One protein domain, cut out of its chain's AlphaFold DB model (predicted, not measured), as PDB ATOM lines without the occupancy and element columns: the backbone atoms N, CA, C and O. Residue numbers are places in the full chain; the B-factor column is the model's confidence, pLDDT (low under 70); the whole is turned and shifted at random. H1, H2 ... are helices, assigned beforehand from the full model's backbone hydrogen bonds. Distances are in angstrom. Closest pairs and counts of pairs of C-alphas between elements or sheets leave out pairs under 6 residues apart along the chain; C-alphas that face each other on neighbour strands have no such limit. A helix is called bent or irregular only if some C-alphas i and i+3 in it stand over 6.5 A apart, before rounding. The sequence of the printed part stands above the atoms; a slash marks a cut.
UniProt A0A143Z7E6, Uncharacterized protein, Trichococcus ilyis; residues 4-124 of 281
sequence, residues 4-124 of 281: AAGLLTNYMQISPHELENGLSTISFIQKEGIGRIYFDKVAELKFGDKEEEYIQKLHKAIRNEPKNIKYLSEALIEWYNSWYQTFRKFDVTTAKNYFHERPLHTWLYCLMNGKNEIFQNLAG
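Overview. This is residues 4 to 124 of the 281 residues of an uncharacterized protein of Trichococcus ilyis (UniProt A0A143Z7E6). A long, kinked helix, H5, runs through an elongated body of helices; H2 crosses it near the middle, H1 and H3 pack on its first half, and H4 meets its beginning at a corner. Towards the other end H6, H7 and H8 form a small group, folded back as two successive helical hairpins, which packs on H5 and H2 through H7. The printed part has 121 residues, with eight named helices, H1 to H8 in order, and no named strand; the class is all helix. The whole is compact, with a radius of gyration of the C-alphas of 14.4 A and spans of 46 by 27 by 24 A.

Along the chain. H1, residues 4 to 14, begins with C-alpha 4 at (174.138, 145.883, 80.864). H2, residues 16 to 32, is 24.7 A long, with a kink of 28 degrees near residue 25; it is irregular, but only just, as C-alphas 24 and 27 are 6.6 A apart. H3 holds residues 36 to 41, and H4 residues 51 to 64 over 20.1 A. H5, residues 66 to 87, is 30.3 A long, from C-alpha 66 at (161.894, 149.063, 91.923); it has a kink of 48 degrees near residue 81 and is irregular, with C-alphas 82 and 85 7.9 A apart. H6 holds residues 95 to 101, H7 residues 103 to 112, and H8 residues 116 to 123, ending with C-alpha 123 at (182.629, 135.863, 101.424).

Arrangement. H5 is the hub, touching five helices. H1 touches it at a steep tilt of 60 degrees, the closest C-alphas being those of Thr 9 and Lys 70, 5.3 A apart. H2 touches H5 with residues 22 to 29 alone, at a steep tilt of 64 degrees; the closest C-alphas are those of Ile 29 and Trp 79, 6.6 A apart. H3 touches H5 at a shallow tilt of 7 degrees, opposite ways, with the C-alphas of Tyr 38 and Tyr 71 closest at 5.3 A. H4 and H5 touch only at the corner, the C-alphas of Ile 62 and Asn 68 closest at 5.0 A. H7 touches H5 about perpendicular, at 78 degrees, with the C-alphas of Tyr 84 and Tyr 109 closest at 6.9 A. H7 and H8 form a helical hairpin at a shallow tilt of 17 degrees, with the C-alphas of Cys 110 and Asn 116 closest at 4.9 A. H5 and H8 are apart. Every O i to N i+4 pair is within hydrogen-bond range in H1, H4, H6, H7 and H8; in H2 10 of 13 are, in H5 12 of 18, and in H3 0 of 2, beside 2 of 3 O i to N i+3 pairs.

Size, cuts and confidence. The two C-alphas farthest apart are those of Phe 47 and Thr 93, at 46.5 A. The printed part has no cut and no long link. Mean pLDDT of the printed part is 85.4; residues 4 to 7, 10, 47 and 124 are under 70.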
ATOM      1  N   ALA A   4     173.448 146.169  79.607       58.44
ATOM      2  CA  ALA A   4     174.138 145.883  80.864       58.44
ATOM      3  C   ALA A   4     173.455 146.493  82.098       58.44
ATOM      4  O   ALA A   4     173.289 145.801  83.097       58.44
ATOM      5  N   ALA A   5     173.001 147.749  82.020       68.06
ATOM      6  CA  ALA A   5     172.271 148.385  83.116       68.06
ATOM      7  C   ALA A   5     170.925 147.697  83.345       68.06
ATOM      8  O   ALA A   5     170.553 147.465  84.488       68.06
ATOM      9  N   GLY A   6     170.229 147.316  82.268       68.25
ATOM     10  CA  GLY A   6     168.975 146.562  82.357       68.25
ATOM     11  C   GLY A   6     169.155 145.189  83.009       68.25
ATOM     12  O   GLY A   6     168.405 144.841  83.911       68.25
ATOM     13  N   LEU A   7     170.187 144.437  82.621       67.50
ATOM     14  CA  LEU A   7     170.465 143.122  83.207       67.50
ATOM     15  C   LEU A   7     170.911 143.202  84.664       67.50
ATOM     16  O   LEU A   7     170.454 142.397  85.471       67.50
ATOM     17  N   LEU A   8     171.752 144.181  85.008       76.31
ATOM     18  CA  LEU A   8     172.149 144.440  86.390       76.31
ATOM     19  C   LEU A   8     170.946 144.876  87.242       76.31
ATOM     20  O   LEU A   8     170.796 144.407  88.367       76.31
ATOM     21  N   THR A   9     170.054 145.701  86.678       77.12
ATOM     22  CA  THR A   9     168.794 146.105  87.328       77.12
ATOM     23  C   THR A   9     167.945 144.883  87.644       77.12
ATOM     24  O   THR A   9     167.561 144.702  88.795       77.12
ATOM     25  N   ASN A  10     167.703 144.027  86.647       69.44
ATOM     26  CA  ASN A  10     166.913 142.810  86.819       69.44
ATOM     27  C   ASN A  10     167.562 141.881  87.852       69.44
ATOM     28  O   ASN A  10     166.887 141.361  88.732       69.44
ATOM     29  N   TYR A  11     168.883 141.717  87.800       73.25
ATOM     30  CA  TYR A  11     169.592 140.843  88.727       73.25
ATOM     31  C   TYR A  11     169.496 141.331  90.181       73.25
ATOM     32  O   TYR A  11     169.151 140.550  91.064       73.25
ATOM     33  N   MET A  12     169.703 142.629  90.436       79.62
ATOM     34  CA  MET A  12     169.541 143.213  91.777       79.62
ATOM     35  C   MET A  12     168.078 143.245  92.241       79.62
ATOM     36  O   MET A  12     167.817 143.169  93.436       79.62
ATOM     37  N   GLN A  13     167.113 143.335  91.324       75.81
ATOM     38  CA  GLN A  13     165.692 143.193  91.661       75.81
ATOM     39  C   GLN A  13     165.350 141.779  92.139       75.81
ATOM     40  O   GLN A  13     164.476 141.608  92.987       75.81
ATOM     41  N   ILE A  14     166.030 140.767  91.601       70.25
ATOM     42  CA  ILE A  14     165.760 139.362  91.913       70.25
ATOM     43  C   ILE A  14     166.581 138.880  93.125       70.25
ATOM     44  O   ILE A  14     166.093 138.060  93.909       70.25
ATOM     45  N   SER A  15     167.795 139.406  93.318       76.56
ATOM     46  CA  SER A  15     168.702 139.038  94.412       76.56
ATOM     47  C   SER A  15     168.835 140.149  95.470       76.56
ATOM     48  O   SER A  15     169.570 141.120  95.261       76.56
ATOM     49  N   PRO A  16     168.192 140.005  96.651       76.50
ATOM     50  CA  PRO A  16     168.296 140.979  97.738       76.50
ATOM     51  C   PRO A  16     169.726 141.179  98.239       76.50
ATOM     52  O   PRO A  16     170.099 142.290  98.591       76.50
ATOM     53  N   HIS A  17     170.547 140.126  98.246       80.81
ATOM     54  CA  HIS A  17     171.947 140.222  98.667       80.81
ATOM     55  C   HIS A  17     172.746 141.169  97.758       80.81
ATOM     56  O   HIS A  17     173.492 142.030  98.221       80.81
ATOM     57  N   GLU A  18     172.535 141.053  96.451       85.31
ATOM     58  CA  GLU A  18     173.200 141.869  95.437       85.31
ATOM     59  C   GLU A  18     172.715 143.318  95.495       85.31
ATOM     60  O   GLU A  18     173.510 144.251  95.367       85.31
ATOM     61  N   LEU A  19     171.425 143.518  95.782       88.12
ATOM     62  CA  LEU A  19     170.889 144.837  96.084       88.12
ATOM     63  C   LEU A  19     171.547 145.443  97.329       88.12
ATOM     64  O   LEU A  19     171.921 146.609  97.291       88.12
ATOM     65  N   GLU A  20     171.733 144.685  98.412       90.00
ATOM     66  CA  GLU A  20     172.394 145.185  99.626       90.00
ATOM     67  C   GLU A  20     173.862 145.552  99.392       90.00
ATOM     68  O   GLU A  20     174.322 146.598  99.867       90.00
ATOM     69  N   ASN A  21     174.592 144.756  98.610       90.56
ATOM     70  CA  ASN A  21     175.943 145.117  98.185       90.56
ATOM     71  C   ASN A  21     175.923 146.397  97.341       90.56
ATOM     72  O   ASN A  21     176.702 147.314  97.604       90.56
ATOM     73  N   GLY A  22     174.977 146.519  96.404       92.94
ATOM     74  CA  GLY A  22     174.762 147.726  95.607       92.94
ATOM     75  C   GLY A  22     174.468 148.954  96.468       92.94
ATOM     76  O   GLY A  22     175.132 149.979  96.325       92.94
ATOM     77  N   LEU A  23     173.546 148.853  97.425       94.00
ATOM     78  CA  LEU A  23     173.243 149.920  98.383       94.00
ATOM     79  C   LEU A  23     174.481 150.301  99.205       94.00
ATOM     80  O   LEU A  23     174.770 151.483  99.382       94.00
ATOM     81  N   SER A  24     175.280 149.319  99.623       93.56
ATOM     82  CA  SER A  24     176.518 149.556 100.373       93.56
ATOM     83  C   SER A  24     177.556 150.366  99.582       93.56
ATOM     84  O   SER A  24     178.370 151.076 100.180       93.56
ATOM     85  N   THR A  25     177.508 150.339  98.243       94.31
ATOM     86  CA  THR A  25     178.388 151.166  97.394       94.31
ATOM     87  C   THR A  25     177.990 152.637  97.319       94.31
ATOM     88  O   THR A  25     178.836 153.457  96.964       94.31
ATOM     89  N   ILE A  26     176.753 153.006  97.678       94.50
ATOM     90  CA  ILE A  26     176.247 154.381  97.527       94.50
ATOM     91  C   ILE A  26     177.152 155.379  98.251       94.50
ATOM     92  O   ILE A  26     177.456 156.436  97.706       94.50
ATOM     93  N   SER A  27     177.644 155.026  99.441       90.94
ATOM     94  CA  SER A  27     178.570 155.872 100.206       90.94
ATOM     95  C   SER A  27     179.899 156.123  99.475       90.94
ATOM     96  O   SER A  27     180.412 157.240  99.488       90.94
ATOM     97  N   PHE A  28     180.435 155.115  98.784       91.31
ATOM     98  CA  PHE A  28     181.666 155.231  97.998       91.31
ATOM     99  C   PHE A  28     181.447 156.081  96.748       91.31
ATOM    100  O   PHE A  28     182.199 157.023  96.512       91.31
ATOM    101  N   ILE A  29     180.376 155.801  96.001       93.00
ATOM    102  CA  ILE A  29     179.981 156.549  94.799       93.00
ATOM    103  C   ILE A  29     179.736 158.025  95.148       93.00
ATOM    104  O   ILE A  29     180.193 158.921  94.440       93.00
ATOM    105  N   GLN A  30     179.073 158.295  96.276       89.62
ATOM    106  CA  GLN A  30     178.813 159.652  96.751       89.62
ATOM    107  C   GLN A  30     180.107 160.396  97.101       89.62
ATOM    108  O   GLN A  30     180.270 161.554  96.710       89.62
ATOM    109  N   LYS A  31     181.032 159.727  97.798       88.56
ATOM    110  CA  LYS A  31     182.318 160.292  98.224       88.56
ATOM    111  C   LYS A  31     183.272 160.544  97.056       88.56
ATOM    112  O   LYS A  31     183.966 161.558  97.041       88.56
ATOM    113  N   GLU A  32     183.336 159.624  96.099       88.19
ATOM    114  CA  GLU A  32     184.196 159.732  94.914       88.19
ATOM    115  C   GLU A  32     183.586 160.636  93.832       88.19
ATOM    116  O   GLU A  32     184.305 161.191  93.004       88.19
ATOM    117  N   GLY A  33     182.261 160.812  93.847       86.25
ATOM    118  CA  GLY A  33     181.514 161.680  92.937       86.25
ATOM    119  C   GLY A  33     181.261 161.091  91.545       86.25
ATOM    120  O   GLY A  33     180.530 161.696  90.761       86.25
ATOM    121  N   ILE A  34     181.815 159.920  91.229       89.06
ATOM    122  CA  ILE A  34     181.662 159.239  89.935       89.06
ATOM    123  C   ILE A  34     180.371 158.420  89.954       89.06
ATOM    124  O   ILE A  34     180.223 157.577  90.826       89.06
ATOM    125  N   GLY A  35     179.439 158.647  89.021       87.12
ATOM    126  CA  GLY A  35     178.109 158.017  89.041       87.12
ATOM    127  C   GLY A  35     177.090 158.684  89.979       87.12
ATOM    128  O   GLY A  35     175.916 158.318  89.980       87.12
ATOM    129  N   ARG A  36     177.481 159.720  90.733       90.56
ATOM    130  CA  ARG A  36     176.575 160.448  91.643       90.56
ATOM    131  C   ARG A  36     175.374 161.081  90.926       90.56
ATOM    132  O   ARG A  36     174.297 161.164  91.507       90.56
ATOM    133  N   ILE A  37     175.533 161.493  89.668       89.75
ATOM    134  CA  ILE A  37     174.486 162.171  88.881       89.75
ATOM    135  C   ILE A  37     173.193 161.350  88.737       89.75
ATOM    136  O   ILE A  37     172.128 161.910  88.476       89.75
ATOM    137  N   TYR A  38     173.259 160.023  88.887       91.94
ATOM    138  CA  TYR A  38     172.071 159.170  88.838       91.94
ATOM    139  C   TYR A  38     171.302 159.177  90.161       91.94
ATOM    140  O   TYR A  38     170.091 158.975  90.149       91.94
ATOM    141  N   PHE A  39     171.957 159.469  91.288       93.19
ATOM    142  CA  PHE A  39     171.294 159.579  92.589       93.19
ATOM    143  C   PHE A  39     170.402 160.814  92.681       93.19
ATOM    144  O   PHE A  39     169.328 160.726  93.270       93.19
ATOM    145  N   ASP A  40     170.755 161.896  91.986       88.25
ATOM    146  CA  ASP A  40     169.909 163.092  91.895       88.25
ATOM    147  C   ASP A  40     168.557 162.799  91.200       88.25
ATOM    148  O   ASP A  40     167.582 163.522  91.398       88.25
ATOM    149  N   LYS A  41     168.461 161.709  90.415       89.12
ATOM    150  CA  LYS A  41     167.200 161.231  89.808       89.12
ATOM    151  C   LYS A  41     166.342 160.398  90.766       89.12
ATOM    152  O   LYS A  41     165.173 160.158  90.473       89.12
ATOM    153  N   VAL A  42     166.923 159.931  91.871       90.25
ATOM    154  CA  VAL A  42     166.258 159.126  92.906       90.25
ATOM    155  C   VAL A  42     165.777 160.022  94.043       90.25
ATOM    156  O   VAL A  42     164.636 159.911  94.486       90.25
ATOM    157  N   ALA A  43     166.648 160.903  94.530       88.19
ATOM    158  CA  ALA A  43     166.340 161.832  95.602       88.19
ATOM    159  C   ALA A  43     167.140 163.124  95.425       88.19
ATOM    160  O   ALA A  43     168.329 163.092  95.130       88.19
ATOM    161  N   GLU A  44     166.505 164.268  95.665       82.75
ATOM    162  CA  GLU A  44     167.205 165.552  95.657       82.75
ATOM    163  C   GLU A  44     168.005 165.744  96.953       82.75
ATOM    164  O   GLU A  44     167.455 165.650  98.058       82.75
ATOM    165  N   LEU A  45     169.292 166.074  96.821       80.75
ATOM    166  CA  LEU A  45     170.113 166.539  97.936       80.75
ATOM    167  C   LEU A  45     169.748 167.991  98.268       80.75
ATOM    168  O   LEU A  45     170.006 168.900  97.473       80.75
ATOM    169  N   LYS A  46     169.174 168.235  99.450       82.62
ATOM    170  CA  LYS A  46     168.822 169.599  99.871       82.62
ATOM    171  C   LYS A  46     170.010 170.301 100.516       82.62
ATOM    172  O   LYS A  46     170.830 169.692 101.198       82.62
ATOM    173  N   PHE A  47     170.069 171.621 100.344       68.25
ATOM    174  CA  PHE A  47     171.042 172.456 101.043       68.25
ATOM    175  C   PHE A  47     170.835 172.331 102.562       68.25
ATOM    176  O   PHE A  47     169.794 172.733 103.078       68.25
ATOM    177  N   GLY A  48     171.816 171.749 103.258       75.31
ATOM    178  CA  GLY A  48     171.770 171.485 104.701       75.31
ATOM    179  C   GLY A  48     171.528 170.023 105.096       75.31
ATOM    180  O   GLY A  48     171.667 169.715 106.278       75.31
ATOM    181  N   ASP A  49     171.224 169.128 104.148       81.62
ATOM    182  CA  ASP A  49     171.176 167.688 104.429       81.62
ATOM    183  C   ASP A  49     172.575 167.184 104.818       81.62
ATOM    184  O   ASP A  49     173.568 167.472 104.139       81.62
ATOM    185  N   LYS A  50     172.658 166.390 105.890       86.25
ATOM    186  CA  LYS A  50     173.887 165.643 106.188       86.25
ATOM    187  C   LYS A  50     174.053 164.505 105.183       86.25
ATOM    188  O   LYS A  50     173.075 163.911 104.735       86.25
ATOM    189  N   GLU A  51     175.299 164.156 104.870       85.56
ATOM    190  CA  GLU A  51     175.610 163.093 103.904       85.56
ATOM    191  C   GLU A  51     174.957 161.752 104.279       85.56
ATOM    192  O   GLU A  51     174.328 161.115 103.438       85.56
ATOM    193  N   GLU A  52     175.001 161.371 105.557       87.44
ATOM    194  CA  GLU A  52     174.347 160.156 106.066       87.44
ATOM    195  C   GLU A  52     172.824 160.180 105.876       87.44
ATOM    196  O   GLU A  52     172.228 159.172 105.495       87.44
ATOM    197  N   GLU A  53     172.182 161.332 106.090       88.81
ATOM    198  CA  GLU A  53     170.735 161.495 105.906       88.81
ATOM    199  C   GLU A  53     170.355 161.366 104.428       88.81
ATOM    200  O   GLU A  53     169.342 160.749 104.095       88.81
ATOM    201  N   TYR A  54     171.182 161.900 103.526       90.69
ATOM    202  CA  TYR A  54     170.992 161.744 102.088       90.69
ATOM    203  C   TYR A  54     171.160 160.288 101.635       90.69
ATOM    204  O   TYR A  54     170.307 159.768 100.916       90.69
ATOM    205  N   ILE A  55     172.194 159.592 102.117       92.06
ATOM    206  CA  ILE A  55     172.406 158.167 101.824       92.06
ATOM    207  C   ILE A  55     171.214 157.334 102.315       92.06
ATOM    208  O   ILE A  55     170.694 156.500 101.575       92.06
ATOM    209  N   GLN A  56     170.701 157.596 103.522       90.56
ATOM    210  CA  GLN A  56     169.512 156.905 104.034       90.56
ATOM    211  C   GLN A  56     168.257 157.177 103.192       90.56
ATOM    212  O   GLN A  56     167.468 156.256 102.953       90.56
ATOM    213  N   LYS A  57     168.071 158.412 102.703       91.69
ATOM    214  CA  LYS A  57     166.988 158.740 101.759       91.69
ATOM    215  C   LYS A  57     167.113 157.916 100.476       91.69
ATOM    216  O   LYS A  57     166.111 157.348 100.047       91.69
ATOM    217  N   LEU A  58     168.319 157.795  99.912       93.19
ATOM    218  CA  LEU A  58     168.573 156.972  98.725       93.19
ATOM    219  C   LEU A  58     168.279 155.493  98.981       93.19
ATOM    220  O   LEU A  58     167.544 154.887  98.206       93.19
ATOM    221  N   HIS A  59     168.767 154.925 100.089       93.12
ATOM    222  CA  HIS A  59     168.488 153.531 100.457       93.12
ATOM    223  C   HIS A  59     166.982 153.266 100.514       93.12
ATOM    224  O   HIS A  59     166.484 152.308  99.922       93.12
ATOM    225  N   LYS A  60     166.242 154.147 101.192       92.25
ATOM    226  CA  LYS A  60     164.790 154.025 101.327       92.25
ATOM    227  C   LYS A  60     164.076 154.157  99.979       92.25
ATOM    228  O   LYS A  60     163.181 153.370  99.690       92.25
ATOM    229  N   ALA A  61     164.461 155.132  99.159       91.50
ATOM    230  CA  ALA A  61     163.852 155.365  97.853       91.50
ATOM    231  C   ALA A  61     164.112 154.214  96.868       91.50
ATOM    232  O   ALA A  61     163.220 153.856  96.103       91.50
ATOM    233  N   ILE A  62     165.304 153.612  96.902       92.38
ATOM    234  CA  ILE A  62     165.657 152.470  96.045       92.38
ATOM    235  C   ILE A  62     164.909 151.208  96.478       92.38
ATOM    236  O   ILE A  62     164.369 150.510  95.626       92.38
ATOM    237  N   ARG A  63     164.822 150.934  97.786       87.75
ATOM    238  CA  ARG A  63     164.093 149.761  98.299       87.75
ATOM    239  C   ARG A  63     162.589 149.832  98.042       87.75
ATOM    240  O   ARG A  63     161.976 148.811  97.761       87.75
ATOM    241  N   ASN A  64     161.999 151.020  98.142       84.06
ATOM    242  CA  ASN A  64     160.547 151.179  98.042       84.06
ATOM    243  C   ASN A  64     160.034 151.273  96.601       84.06
ATOM    244  O   ASN A  64     158.850 151.056  96.362       84.06
ATOM    245  N   GLU A  65     160.885 151.640  95.642       83.81
ATOM    246  CA  GLU A  65     160.482 151.825  94.251       83.81
ATOM    247  C   GLU A  65     161.434 151.067  93.308       83.81
ATOM    248  O   GLU A  65     162.513 151.573  92.991       83.81
ATOM    249  N   PRO A  66     161.031 149.899  92.766       75.38
ATOM    250  CA  PRO A  66     161.894 149.063  91.923       75.38
ATOM    251  C   PRO A  66     162.481 149.770  90.693       75.38
ATOM    252  O   PRO A  66     163.579 149.436  90.247       75.38
ATOM    253  N   LYS A  67     161.792 150.792  90.163       81.62
ATOM    254  CA  LYS A  67     162.289 151.647  89.067       81.62
ATOM    255  C   LYS A  67     163.600 152.366  89.422       81.62
ATOM    256  O   LYS A  67     164.401 152.633  88.529       81.62
ATOM    257  N   ASN A  68     163.841 152.654  90.705       89.88
ATOM    258  CA  ASN A  68     165.016 153.396  91.162       89.88
ATOM    259  C   ASN A  68     166.284 152.528  91.178       89.88
ATOM    260  O   ASN A  68     167.391 153.062  91.095       89.88
ATOM    261  N   ILE A  69     166.139 151.197  91.178       88.00
ATOM    262  CA  ILE A  69     167.256 150.244  91.046       88.00
ATOM    263  C   ILE A  69     167.982 150.439  89.708       88.00
ATOM    264  O   ILE A  69     169.196 150.247  89.618       88.00
ATOM    265  N   LYS A  70     167.279 150.920  88.674       89.69
ATOM    266  CA  LYS A  70     167.903 151.296  87.402       89.69
ATOM    267  C   LYS A  70     168.966 152.380  87.580       89.69
ATOM    268  O   LYS A  70     170.050 152.264  87.019       89.69
ATOM    269  N   TYR A  71     168.681 153.414  88.366       93.12
ATOM    270  CA  TYR A  71     169.625 154.509  88.591       93.12
ATOM    271  C   TYR A  71     170.819 154.067  89.438       93.12
ATOM    272  O   TYR A  71     171.942 154.485  89.167       93.12
ATOM    273  N   LEU A  72     170.602 153.161  90.398       94.44
ATOM    274  CA  LEU A  72     171.696 152.495  91.104       94.44
ATOM    275  C   LEU A  72     172.572 151.684  90.136       94.44
ATOM    276  O   LEU A  72     173.791 151.776  90.193       94.44
ATOM    277  N   SER A  73     171.960 150.942  89.212       91.25
ATOM    278  CA  SER A  73     172.680 150.159  88.197       91.25
ATOM    279  C   SER A  73     173.515 151.043  87.269       91.25
ATOM    280  O   SER A  73     174.662 150.718  86.972       91.25
ATOM    281  N   GLU A  74     172.960 152.174  86.826       92.00
ATOM    282  CA  GLU A  74     173.683 153.164  86.019       92.00
ATOM    283  C   GLU A  74     174.873 153.756  86.800       92.00
ATOM    284  O   GLU A  74     175.985 153.812  86.268       92.00
ATOM    285  N   ALA A  75     174.677 154.099  88.079       94.44
ATOM    286  CA  ALA A  75     175.743 154.591  88.953       94.44
ATOM    287  C   ALA A  75     176.857 153.557  89.164       94.44
ATOM    288  O   ALA A  75     178.034 153.890  89.040       94.44
ATOM    289  N   LEU A  76     176.493 152.299  89.425       94.56
ATOM    290  CA  LEU A  76     177.432 151.190  89.594       94.56
ATOM    291  C   LEU A  76     178.277 150.962  88.339       94.56
ATOM    292  O   LEU A  76     179.480 150.756  88.450       94.56
ATOM    293  N   ILE A  77     177.677 151.021  87.148       91.44
ATOM    294  CA  ILE A  77     178.409 150.846  85.885       91.44
ATOM    295  C   ILE A  77     179.401 151.988  85.666       91.44
ATOM    296  O   ILE A  77     180.545 151.745  85.280       91.44
ATOM    297  N   GLU A  78     178.986 153.230  85.910       92.12
ATOM    298  CA  GLU A  78     179.877 154.383  85.769       92.12
ATOM    299  C   GLU A  78     181.032 154.318  86.773       92.12
ATOM    300  O   GLU A  78     182.196 154.492  86.399       92.12
ATOM    301  N   TRP A  79     180.723 153.967  88.021       94.25
ATOM    302  CA  TRP A  79     181.718 153.745  89.057       94.25
ATOM    303  C   TRP A  79     182.684 152.618  88.674       94.25
ATOM    304  O   TRP A  79     183.892 152.844  88.650       94.25
ATOM    305  N   TYR A  80     182.182 151.452  88.257       93.44
ATOM    306  CA  TYR A  80     182.978 150.317  87.774       93.44
ATOM    307  C   TYR A  80     183.962 150.728  86.674       93.44
ATOM    308  O   TYR A  80     185.161 150.440  86.753       93.44
ATOM    309  N   ASN A  81     183.484 151.465  85.670       91.12
ATOM    310  CA  ASN A  81     184.303 151.908  84.544       91.12
ATOM    311  C   ASN A  81     185.460 152.833  84.961       91.12
ATOM    312  O   ASN A  81     186.462 152.902  84.245       91.12
ATOM    313  N   SER A  82     185.375 153.500  86.115       91.50
ATOM    314  CA  SER A  82     186.456 154.365  86.600       91.50
ATOM    315  C   SER A  82     187.667 153.604  87.146       91.50
ATOM    316  O   SER A  82     188.786 154.117  87.095       91.50
ATOM    317  N   TRP A  83     187.484 152.371  87.629       93.00
ATOM    318  CA  TRP A  83     188.535 151.648  88.347       93.00
ATOM    319  C   TRP A  83     188.742 150.201  87.902       93.00
ATOM    320  O   TRP A  83     189.720 149.592  88.339       93.00
ATOM    321  N   TYR A  84     187.919 149.633  87.012       91.50
ATOM    322  CA  TYR A  84     188.021 148.218  86.612       91.50
ATOM    323  C   TYR A  84     189.419 147.807  86.118       91.50
ATOM    324  O   TYR A  84     189.848 146.670  86.303       91.50
ATOM    325  N   GLN A  85     190.182 148.736  85.532       88.12
ATOM    326  CA  GLN A  85     191.545 148.468  85.066       88.12
ATOM    327  C   GLN A  85     192.527 148.152  86.202       88.12
ATOM    328  O   GLN A  85     193.552 147.511  85.968       88.12
ATOM    329  N   THR A  86     192.222 148.561  87.434       89.19
ATOM    330  CA  THR A  86     193.016 148.201  88.618       89.19
ATOM    331  C   THR A  86     192.928 146.705  88.934       89.19
ATOM    332  O   THR A  86     193.845 146.160  89.537       89.19
ATOM    333  N   PHE A  87     191.907 146.015  88.415       90.38
ATOM    334  CA  PHE A  87     191.692 144.572  88.544       90.38
ATOM    335  C   PHE A  87     192.268 143.763  87.363       90.38
ATOM    336  O   PHE A  87     191.971 142.581  87.214       90.38
ATOM    337  N   ARG A  88     193.146 144.336  86.521       82.38
ATOM    338  CA  ARG A  88     193.753 143.622  85.370       82.38
ATOM    339  C   ARG A  88     194.462 142.312  85.735       82.38
ATOM    340  O   ARG A  88     194.565 141.429  84.891       82.38
ATOM    341  N   LYS A  89     194.976 142.196  86.963       83.44
ATOM    342  CA  LYS A  89     195.640 140.987  87.483       83.44
ATOM    343  C   LYS A  89     194.721 140.128  88.357       83.44
ATOM    344  O   LYS A  89     195.219 139.284  89.085       83.44
ATOM    345  N   PHE A  90     193.414 140.384  88.342       87.81
ATOM    346  CA  PHE A  90     192.463 139.658  89.170       87.81
ATOM    347  C   PHE A  90     192.273 138.227  88.662       87.81
ATOM    348  O   PHE A  90     191.746 137.987  87.570       87.81
ATOM    349  N   ASP A  91     192.647 137.279  89.507       81.00
ATOM    350  CA  ASP A  91     192.478 135.845  89.321       81.00
ATOM    351  C   ASP A  91     192.186 135.165  90.666       81.00
ATOM    352  O   ASP A  91     192.204 135.804  91.715       81.00
ATOM    353  N   VAL A  92     191.942 133.854  90.654       75.62
ATOM    354  CA  VAL A  92     191.619 133.078  91.865       75.62
ATOM    355  C   VAL A  92     192.701 133.205  92.950       75.62
ATOM    356  O   VAL A  92     192.386 133.206  94.138       75.62
ATOM    357  N   THR A  93     193.971 133.342  92.561       75.25
ATOM    358  CA  THR A  93     195.104 133.402  93.499       75.25
ATOM    359  C   THR A  93     195.240 134.762  94.178       75.25
ATOM    360  O   THR A  93     195.636 134.846  95.339       75.25
ATOM    361  N   THR A  94     194.873 135.829  93.474       83.81
ATOM    362  CA  THR A  94     194.967 137.219  93.936       83.81
ATOM    363  C   THR A  94     193.655 137.736  94.517       83.81
ATOM    364  O   THR A  94     193.668 138.713  95.268       83.81
ATOM    365  N   ALA A  95     192.530 137.075  94.228       83.31
ATOM    366  CA  ALA A  95     191.192 137.523  94.599       83.31
ATOM    367  C   ALA A  95     191.021 137.731  96.109       83.31
ATOM    368  O   ALA A  95     190.357 138.680  96.518       83.31
ATOM    369  N   LYS A  96     191.686 136.920  96.944       83.88
ATOM    370  CA  LYS A  96     191.662 137.082  98.406       83.88
ATOM    371  C   LYS A  96     192.220 138.434  98.862       83.88
ATOM    372  O   LYS A  96     191.664 139.039  99.774       83.88
ATOM    373  N   ASN A  97     193.281 138.917  98.218       85.31
ATOM    374  CA  ASN A  97     193.886 140.206  98.557       85.31
ATOM    375  C   ASN A  97     192.971 141.357  98.128       85.31
ATOM    376  O   ASN A  97     192.684 142.236  98.936       85.31
ATOM    377  N   TYR A  98     192.437 141.306  96.902       88.44
ATOM    378  CA  TYR A  98     191.473 142.304  96.425       88.44
ATOM    379  C   TYR A  98     190.221 142.354  97.303       88.44
ATOM    380  O   TYR A  98     189.771 143.441  97.660       88.44
ATOM    381  N   PHE A  99     189.686 141.196  97.699       88.44
ATOM    382  CA  PHE A  99     188.521 141.118  98.575       88.44
ATOM    383  C   PHE A  99     188.797 141.726  99.951       88.44
ATOM    384  O   PHE A  99     187.969 142.473 100.461       88.44
ATOM    385  N   HIS A 100     189.968 141.457 100.532       85.75
ATOM    386  CA  HIS A 100     190.336 142.014 101.832       85.75
ATOM    387  C   HIS A 100     190.526 143.536 101.788       85.75
ATOM    388  O   HIS A 100     190.083 144.239 102.692       85.75
ATOM    389  N   GLU A 101     191.158 144.057 100.734       88.00
ATOM    390  CA  GLU A 101     191.421 145.492 100.597       88.00
ATOM    391  C   GLU A 101     190.189 146.285 100.143       88.00
ATOM    392  O   GLU A 101     189.965 147.411 100.587       88.00
ATOM    393  N   ARG A 102     189.414 145.730  99.205       90.19
ATOM    394  CA  ARG A 102     188.305 146.404  98.515       90.19
ATOM    395  C   ARG A 102     187.162 145.417  98.242       90.19
ATOM    396  O   ARG A 102     186.932 145.051  97.082       90.19
ATOM    397  N   PRO A 103     186.406 145.003  99.272       89.69
ATOM    398  CA  PRO A 103     185.382 143.967  99.138       89.69
ATOM    399  C   PRO A 103     184.293 144.347  98.130       89.69
ATOM    400  O   PRO A 103     184.012 143.566  97.230       89.69
ATOM    401  N   LEU A 104     183.761 145.573  98.182       91.62
ATOM    402  CA  LEU A 104     182.705 146.019  97.259       91.62
ATOM    403  C   LEU A 104     183.185 146.232  95.814       91.62
ATOM    404  O   LEU A 104     182.428 146.030  94.871       91.62
ATOM    405  N   HIS A 105     184.454 146.599  95.616       93.25
ATOM    406  CA  HIS A 105     185.017 146.654  94.263       93.25
ATOM    407  C   HIS A 105     185.223 145.240  93.717       93.25
ATOM    408  O   HIS A 105     184.985 144.973  92.546       93.25
ATOM    409  N   THR A 106     185.646 144.315  94.581       90.06
ATOM    410  CA  THR A 106     185.819 142.907  94.220       90.06
ATOM    411  C   THR A 106     184.486 142.256  93.885       90.06
ATOM    412  O   THR A 106     184.396 141.572  92.872       90.06
ATOM    413  N   TRP A 107     183.453 142.537  94.679       93.06
ATOM    414  CA  TRP A 107     182.069 142.169  94.409       93.06
ATOM    415  C   TRP A 107     181.640 142.631  93.019       93.06
ATOM    416  O   TRP A 107     181.369 141.802  92.153       93.06
ATOM    417  N   LEU A 108     181.662 143.945  92.772       92.06
ATOM    418  CA  LEU A 108     181.171 144.492  91.514       92.06
ATOM    419  C   LEU A 108     182.018 144.014  90.329       92.06
ATOM    420  O   LEU A 108     181.480 143.722  89.267       92.06
ATOM    421  N   TYR A 109     183.335 143.859  90.498       90.88
ATOM    422  CA  TYR A 109     184.185 143.283  89.461       90.88
ATOM    423  C   TYR A 109     183.795 141.840  89.137       90.88
ATOM    424  O   TYR A 109     183.641 141.504  87.961       90.88
ATOM    425  N   CYS A 110     183.618 140.995  90.155       85.31
ATOM    426  CA  CYS A 110     183.186 139.615  89.980       85.31
ATOM    427  C   CYS A 110     181.807 139.539  89.325       85.31
ATOM    428  O   CYS A 110     181.647 138.784  88.366       85.31
ATOM    429  N   LEU A 111     180.857 140.354  89.778       85.50
ATOM    430  CA  LEU A 111     179.511 140.430  89.225       85.50
ATOM    431  C   LEU A 111     179.539 140.825  87.741       85.50
ATOM    432  O   LEU A 111     179.060 140.083  86.886       85.50
ATOM    433  N   MET A 112     180.211 141.932  87.411       82.00
ATOM    434  CA  MET A 112     180.295 142.464  86.043       82.00
ATOM    435  C   MET A 112     181.073 141.558  85.076       82.00
ATOM    436  O   MET A 112     180.946 141.705  83.862       82.00
ATOM    437  N   ASN A 113     181.882 140.624  85.589       81.62
ATOM    438  CA  ASN A 113     182.699 139.710  84.785       81.62
ATOM    439  C   ASN A 113     182.231 138.250  84.852       81.62
ATOM    440  O   ASN A 113     182.967 137.373  84.398       81.62
ATOM    441  N   GLY A 114     181.047 137.967  85.413       70.75
ATOM    442  CA  GLY A 114     180.503 136.603  85.497       70.75
ATOM    443  C   GLY A 114     181.274 135.669  86.435       70.75
ATOM    444  O   GLY A 114     181.206 134.452  86.297       70.75
ATOM    445  N   LYS A 115     182.046 136.226  87.371       80.12
ATOM    446  CA  LYS A 115     182.896 135.508  88.332       80.12
ATOM    447  C   LYS A 115     182.324 135.557  89.751       80.12
ATOM    448  O   LYS A 115     183.091 135.491  90.710       80.12
ATOM    449  N   ASN A 116     181.000 135.689  89.905       80.06
ATOM    450  CA  ASN A 116     180.373 135.829  91.228       80.06
ATOM    451  C   ASN A 116     180.692 134.636  92.146       80.06
ATOM    452  O   ASN A 116     180.910 134.807  93.338       80.06
ATOM    453  N   GLU A 117     180.891 133.448  91.567       71.69
ATOM    454  CA  GLU A 117     181.346 132.255  92.287       71.69
ATOM    455  C   GLU A 117     182.672 132.463  93.053       71.69
ATOM    456  O   GLU A 117     182.861 131.933  94.144       71.69
ATOM    457  N   ILE A 118     183.601 133.265  92.523       80.00
ATOM    458  CA  ILE A 118     184.852 133.594  93.221       80.00
ATOM    459  C   ILE A 118     184.557 134.486  94.428       80.00
ATOM    460  O   ILE A 118     185.142 134.285  95.488       80.00
ATOM    461  N   PHE A 119     183.655 135.456  94.275       83.56
ATOM    462  CA  PHE A 119     183.279 136.360  95.358       83.56
ATOM    463  C   PHE A 119     182.547 135.622  96.484       83.56
ATOM    464  O   PHE A 119     182.955 135.742  97.634       83.56
ATOM    465  N   GLN A 120     181.564 134.783  96.151       77.31
ATOM    466  CA  GLN A 120     180.819 133.962  97.111       77.31
ATOM    467  C   GLN A 120     181.755 133.061  97.933       77.31
ATOM    468  O   GLN A 120     181.709 133.061  99.163       77.31
ATOM    469  N   ASN A 121     182.710 132.392  97.273       74.00
ATOM    470  CA  ASN A 121     183.729 131.592  97.959       74.00
ATOM    471  C   ASN A 121     184.591 132.417  98.936       74.00
ATOM    472  O   ASN A 121     185.013 131.902  99.970       74.00
ATOM    473  N   LEU A 122     184.883 133.682  98.619       79.69
ATOM    474  CA  LEU A 122     185.674 134.572  99.479       79.69
ATOM    475  C   LEU A 122     184.862 135.140 100.644       79.69
ATOM    476  O   LEU A 122     185.401 135.280 101.741       79.69
ATOM    477  N   ALA A 123     183.583 135.431 100.410       76.12
ATOM    478  CA  ALA A 123     182.629 135.863 101.424       76.12
ATOM    479  C   ALA A 123     182.248 134.731 102.399       76.12
ATOM    480  O   ALA A 123     181.679 135.000 103.456       76.12
ATOM    481  N   GLY A 124     182.611 133.479 102.087       62.16
ATOM    482  CA  GLY A 124     182.245 132.306 102.882       62.16
ATOM    483  C   GLY A 124     180.800 131.865 102.652       62.16
ATOM    484  O   GLY A 124     180.225 131.190 103.502       62.16
TER     485      GLY A 124